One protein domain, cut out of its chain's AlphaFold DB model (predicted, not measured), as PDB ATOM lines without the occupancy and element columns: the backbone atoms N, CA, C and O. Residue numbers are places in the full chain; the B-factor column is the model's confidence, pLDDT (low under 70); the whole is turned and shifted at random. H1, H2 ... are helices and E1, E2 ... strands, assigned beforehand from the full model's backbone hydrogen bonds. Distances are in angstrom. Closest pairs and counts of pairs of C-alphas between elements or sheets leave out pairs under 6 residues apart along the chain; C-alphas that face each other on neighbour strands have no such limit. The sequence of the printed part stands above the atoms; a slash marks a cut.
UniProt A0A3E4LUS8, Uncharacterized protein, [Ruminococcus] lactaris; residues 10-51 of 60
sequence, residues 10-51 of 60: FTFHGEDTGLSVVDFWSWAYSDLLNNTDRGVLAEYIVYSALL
ATOM      1  N   PHE A  10       4.021  -6.398  25.165       94.06
ATOM      2  CA  PHE A  10       4.926  -5.609  25.988       94.06
ATOM      3  C   PHE A  10       6.052  -5.066  25.120       94.06
ATOM      4  O   PHE A  10       6.607  -5.787  24.288       94.06
ATOM      5  N   THR A  11       6.401  -3.801  25.337       95.62
ATOM      6  CA  THR A  11       7.491  -3.144  24.623       95.62
ATOM      7  C   THR A  11       8.612  -2.753  25.574       95.62
ATOM      8  O   THR A  11       8.384  -2.414  26.737       95.62
ATOM      9  N   PHE A  12       9.840  -2.787  25.068       95.25
ATOM     10  CA  PHE A  12      11.021  -2.291  25.761       95.25
ATOM     11  C   PHE A  12      11.731  -1.296  24.845       95.25
ATOM     12  O   PHE A  12      12.128  -1.639  23.740       95.25
ATOM     13  N   HIS A  13      11.818  -0.032  25.270       95.62
ATOM     14  CA  HIS A  13      12.286   1.081  24.427       95.62
ATOM     15  C   HIS A  13      11.543   1.232  23.083       95.62
ATOM     16  O   HIS A  13      12.114   1.695  22.103       95.62
ATOM     17  N   GLY A  14      10.254   0.881  23.048       92.06
ATOM     18  CA  GLY A  14       9.428   0.961  21.838       92.06
ATOM     19  C   GLY A  14       9.537  -0.254  20.915       92.06
ATOM     20  O   GLY A  14       8.746  -0.357  19.983       92.06
ATOM     21  N   GLU A  15      10.438  -1.191  21.209       94.69
ATOM     22  CA  GLU A  15      10.578  -2.454  20.482       94.69
ATOM     23  C   GLU A  15       9.683  -3.535  21.097       94.69
ATOM     24  O   GLU A  15       9.541  -3.608  22.321       94.69
ATOM     25  N   ASP A  16       9.086  -4.384  20.258       93.69
ATOM     26  CA  ASP A  16       8.303  -5.543  20.704       93.69
ATOM     27  C   ASP A  16       9.220  -6.557  21.407       93.69
ATOM     28  O   ASP A  16      10.272  -6.941  20.896       93.69
ATOM     29  N   THR A  17       8.821  -7.001  22.596       95.31
ATOM     30  CA  THR A  17       9.560  -8.010  23.370       95.31
ATOM     31  C   THR A  17       9.243  -9.447  22.945       95.31
ATOM     32  O   THR A  17       9.843 -10.392  23.455       95.31
ATOM     33  N   GLY A  18       8.261  -9.637  22.063       94.50
ATOM     34  CA  GLY A  18       7.649 -10.921  21.728       94.50
ATOM     35  C   GLY A  18       6.628 -11.396  22.767       94.50
ATOM     36  O   GLY A  18       5.763 -12.211  22.435       94.50
ATOM     37  N   LEU A  19       6.673 -10.853  23.988       95.25
ATOM     38  CA  LEU A  19       5.793 -11.205  25.098       95.25
ATOM     39  C   LEU A  19       4.497 -10.394  25.060       95.25
ATOM     40  O   LEU A  19       4.464  -9.216  24.699       95.25
ATOM     41  N   SER A  20       3.414 -11.032  25.473       95.12
ATOM     42  CA  SER A  20       2.074 -10.463  25.495       95.12
ATOM     43  C   SER A  20       1.413 -10.598  26.857       95.12
ATOM     44  O   SER A  20       1.839 -11.359  27.728       95.12
ATOM     45  N   VAL A  21       0.312  -9.875  27.027       94.88
ATOM     46  CA  VAL A  21      -0.515  -9.954  28.232       94.88
ATOM     47  C   VAL A  21      -1.029 -11.378  28.467       94.88
ATOM     48  O   VAL A  21      -1.061 -11.819  29.614       94.88
ATOM     49  N   VAL A  22      -1.363 -12.141  27.417       94.31
ATOM     50  CA  VAL A  22      -1.771 -13.552  27.582       94.31
ATOM     51  C   VAL A  22      -0.621 -14.452  28.046       94.31
ATOM     52  O   VAL A  22      -0.860 -15.361  28.844       94.31
ATOM     53  N   ASP A  23       0.620 -14.175  27.636       94.75
ATOM     54  CA  ASP A  23       1.797 -14.913  28.122       94.75
ATOM     55  C   ASP A  23       1.995 -14.683  29.625       94.75
ATOM     56  O   ASP A  23       2.241 -15.626  30.378       94.75
ATOM     57  N   PHE A  24       1.807 -13.439  30.080       94.06
ATOM     58  CA  PHE A  24       1.867 -13.097  31.501       94.06
ATOM     59  C   PHE A  24       0.792 -13.821  32.319       94.06
ATOM     60  O   PHE A  24       1.121 -14.458  33.320       94.06
ATOM     61  N   TRP A  25      -0.477 -13.768  31.896       91.56
ATOM     62  CA  TRP A  25      -1.562 -14.458  32.605       91.56
ATOM     63  C   TRP A  25      -1.332 -15.966  32.664       91.56
ATOM     64  O   TRP A  25      -1.542 -16.578  33.709       91.56
ATOM     65  N   SER A  26      -0.852 -16.551  31.564       91.31
ATOM     66  CA  SER A  26      -0.514 -17.972  31.508       91.31
ATOM     67  C   SER A  26       0.586 -18.310  32.511       91.31
ATOM     68  O   SER A  26       0.450 -19.265  33.265       91.31
ATOM     69  N   TRP A  27       1.654 -17.518  32.595       92.81
ATOM     70  CA  TRP A  27       2.705 -17.746  33.586       92.81
ATOM     71  C   TRP A  27       2.213 -17.576  35.034       92.81
ATOM     72  O   TRP A  27       2.533 -18.403  35.883       92.81
ATOM     73  N   ALA A  28       1.422 -16.537  35.316       89.31
ATOM     74  CA  ALA A  28       1.019 -16.194  36.679       89.31
ATOM     75  C   ALA A  28      -0.104 -17.083  37.245       89.31
ATOM     76  O   ALA A  28      -0.135 -17.296  38.453       89.31
ATOM     77  N   TYR A  29      -1.009 -17.596  36.402       88.94
ATOM     78  CA  TYR A  29      -2.252 -18.245  36.854       88.94
ATOM     79  C   TYR A  29      -2.549 -19.598  36.192       88.94
ATOM     80  O   TYR A  29      -3.629 -20.152  36.395       88.94
ATOM     81  N   SER A  30      -1.631 -20.158  35.394       87.94
ATOM     82  CA  SER A  30      -1.838 -21.509  34.837       87.94
ATOM     83  C   SER A  30      -1.756 -22.615  35.888       87.94
ATOM     84  O   SER A  30      -2.341 -23.681  35.683       87.94
ATOM     85  N   ASP A  31      -1.063 -22.381  37.007       84.62
ATOM     86  CA  ASP A  31      -0.999 -23.338  38.108       84.62
ATOM     87  C   ASP A  31      -2.266 -23.275  38.968       84.62
ATOM     88  O   ASP A  31      -2.354 -22.607  39.997       84.62
ATOM     89  N   LEU A  32      -3.270 -24.029  38.535       87.56
ATOM     90  CA  LEU A  32      -4.546 -24.175  39.228       87.56
ATOM     91  C   LEU A  32      -4.485 -25.180  40.391       87.56
ATOM     92  O   LEU A  32      -5.526 -25.683  40.808       87.56
ATOM     93  N   LEU A  33      -3.304 -25.539  40.905       88.38
ATOM     94  CA  LEU A  33      -3.190 -26.393  42.094       88.38
ATOM     95  C   LEU A  33      -3.266 -25.588  43.394       88.38
ATOM     96  O   LEU A  33      -3.655 -26.128  44.432       88.38
ATOM     97  N   ASN A  34      -2.955 -24.291  43.347       88.19
ATOM     98  CA  ASN A  34      -3.105 -23.409  44.495       88.19
ATOM     99  C   ASN A  34      -4.590 -23.122  44.776       88.19
ATOM    100  O   ASN A  34      -5.376 -22.803  43.885       88.19
ATOM    101  N   ASN A  35      -4.989 -23.222  46.046       89.00
ATOM    102  CA  ASN A  35      -6.368 -22.980  46.472       89.00
ATOM    103  C   ASN A  35      -6.855 -21.558  46.172       89.00
ATOM    104  O   ASN A  35      -8.044 -21.385  45.912       89.00
ATOM    105  N   THR A  36      -5.965 -20.564  46.191       91.38
ATOM    106  CA  THR A  36      -6.325 -19.172  45.891       91.38
ATOM    107  C   THR A  36      -6.738 -19.017  44.429       91.38
ATOM    108  O   THR A  36      -7.840 -18.548  44.153       91.38
ATOM    109  N   ASP A  37      -5.914 -19.493  43.493       91.44
ATOM    110  CA  ASP A  37      -6.180 -19.363  42.054       91.44
ATOM    111  C   ASP A  37      -7.369 -20.224  41.617       91.44
ATOM    112  O   ASP A  37      -8.186 -19.807  40.794       91.44
ATOM    113  N   ARG A  38      -7.564 -21.385  42.259       90.94
ATOM    114  CA  ARG A  38      -8.795 -22.177  42.107       90.94
ATOM    115  C   ARG A  38     -10.048 -21.419  42.539       90.94
ATOM    116  O   ARG A  38     -11.090 -21.589  41.910       90.94
ATOM    117  N   GLY A  39      -9.962 -20.620  43.603       94.31
ATOM    118  CA  GLY A  39     -11.058 -19.759  44.051       94.31
ATOM    119  C   GLY A  39     -11.420 -18.723  42.988       94.31
ATOM    120  O   GLY A  39     -12.579 -18.641  42.585       94.31
ATOM    121  N   VAL A  40     -10.414 -18.029  42.450       92.94
ATOM    122  CA  VAL A  40     -10.588 -17.050  41.363       92.94
ATOM    123  C   VAL A  40     -11.200 -17.702  40.118       92.94
ATOM    124  O   VAL A  40     -12.133 -17.160  39.525       92.94
ATOM    125  N   LEU A  41     -10.739 -18.900  39.741       92.62
ATOM    126  CA  LEU A  41     -11.312 -19.642  38.617       92.62
ATOM    127  C   LEU A  41     -12.780 -20.026  38.860       92.62
ATOM    128  O   LEU A  41     -13.601 -19.912  37.951       92.62
ATOM    129  N   ALA A  42     -13.129 -20.468  40.070       95.25
ATOM    130  CA  ALA A  42     -14.509 -20.809  40.409       95.25
ATOM    131  C   ALA A  42     -15.437 -19.588  40.297       95.25
ATOM    132  O   ALA A  42     -16.512 -19.692  39.704       95.25
ATOM    133  N   GLU A  43     -15.007 -18.423  40.789       95.69
ATOM    134  CA  GLU A  43     -15.743 -17.165  40.631       95.69
ATOM    135  C   GLU A  43     -15.921 -16.792  39.155       95.69
ATOM    136  O   GLU A  43     -17.026 -16.445  38.733       95.69
ATOM    137  N   TYR A  44     -14.868 -16.932  38.344       92.69
ATOM    138  CA  TYR A  44     -14.929 -16.657  36.909       92.69
ATOM    139  C   TYR A  44     -15.899 -17.585  36.162       92.69
ATOM    140  O   TYR A  44     -16.634 -17.128  35.282       92.69
ATOM    141  N   ILE A  45     -15.955 -18.871  36.524       94.81
ATOM    142  CA  ILE A  45     -16.914 -19.829  35.952       94.81
ATOM    143  C   ILE A  45     -18.349 -19.423  36.303       94.81
ATOM    144  O   ILE A  45     -19.209 -19.395  35.421       94.81
ATOM    145  N   VAL A  46     -18.609 -19.070  37.567       96.19
ATOM    146  CA  VAL A  46     -19.934 -18.602  38.004       96.19
ATOM    147  C   VAL A  46     -20.324 -17.333  37.253       96.19
ATOM    148  O   VAL A  46     -21.415 -17.272  36.693       96.19
ATOM    149  N   TYR A  47     -19.425 -16.350  37.179       94.50
ATOM    150  CA  TYR A  47     -19.635 -15.126  36.410       94.50
ATOM    151  C   TYR A  47     -19.973 -15.421  34.942       94.50
ATOM    152  O   TYR A  47     -20.952 -14.896  34.414       94.50
ATOM    153  N   SER A  48     -19.212 -16.311  34.302       91.81
ATOM    154  CA  SER A  48     -19.411 -16.692  32.899       91.81
ATOM    155  C   SER A  48     -20.777 -17.337  32.654       91.81
ATOM    156  O   SER A  48     -21.385 -17.103  31.614       91.81
ATOM    157  N   ALA A  49     -21.297 -18.101  33.617       92.38
ATOM    158  CA  ALA A  49     -22.620 -18.718  33.526       92.38
ATOM    159  C   ALA A  49     -23.781 -17.713  33.659       92.38
ATOM    160  O   ALA A  49     -24.900 -18.016  33.249       92.38
ATOM    161  N   LEU A  50     -23.531 -16.527  34.226       92.06
ATOM    162  CA  LEU A  50     -24.514 -15.441  34.308       92.06
ATOM    163  C   LEU A  50     -24.583 -14.612  33.022       92.06
ATOM    164  O   LEU A  50     -25.500 -13.801  32.867       92.06
ATOM    165  N   LEU A  51     -23.626 -14.787  32.106       86.19
ATOM    166  CA  LEU A  51     -23.667 -14.115  30.817       86.19
ATOM    167  C   LEU A  51     -24.801 -14.708  29.968       86.19
ATOM    168  O   LEU A  51     -24.982 -15.928  29.939       86.19
TER     169      LEU A  51
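What this domain is: This is residues 10 to 51 of the 60 residues of an uncharacterized protein of [Ruminococcus] lactaris (UniProt A0A3E4LUS8). An open, V-shaped chain: a small hairpin of two strands, E1 and E2, leads straight into the short helix H1, and after a bend at residues 30 to 34 the longer helix H2 makes the other arm. The tip of the hairpin, residues 12 to 17, and residues 42 to 51, of which 42 to 49 belong to H2, stick out at the two ends. The printed part has 42 residues, in the order E1, E2, H1, H2; the class is mixed, helices and strands, and the two-stranded sheet is antiparallel. The whole is extended, with a radius of gyration of the C-alphas of 14.5 A, and spans 40 by 26 by 11 A.

How they stand to each other: Begin at E1, residues 10 to 12, and E2, residues 15 to 20, an antiparallel hairpin with 149 degrees between directions; look for N 10 and O 19, 2.9 A apart, and N 17 and O 10, 3.0 A apart, both within hydrogen-bond range. H1, residues 21 to 29, follows E2 with 0 residues between them. H2, residues 35 to 49, is close to H1 but not clearly touching: their closest C-alphas, those of Tyr 29 and Asp 37, are 6.6 A apart. The two helices run opposite ways at a steep tilt of 54 degrees. H2 is apart from E1 and from E2. In H1 and H2 every O i to N i+4 pair is within hydrogen-bond range.

Where its parts are: Find C-alpha 10 at (4.926, -5.609, 25.988), where E1 begins. E2 runs 12.7 A from Glu 15 to Ser 20, and H1 runs 12.1 A from Val 21 to Tyr 29. From C-alpha 35 at (-6.368, -22.980, 46.472), H2 runs 21.2 A to C-alpha 49 at (-22.620, -18.718, 33.526).

The domain as a whole: The two C-alphas farthest apart, those of His 13 and Leu 50, are 41.5 A from each other. The three links are tight, and the printed part has no cut. The mean pLDDT of the printed part is 92.5, and no printed residue is under 70.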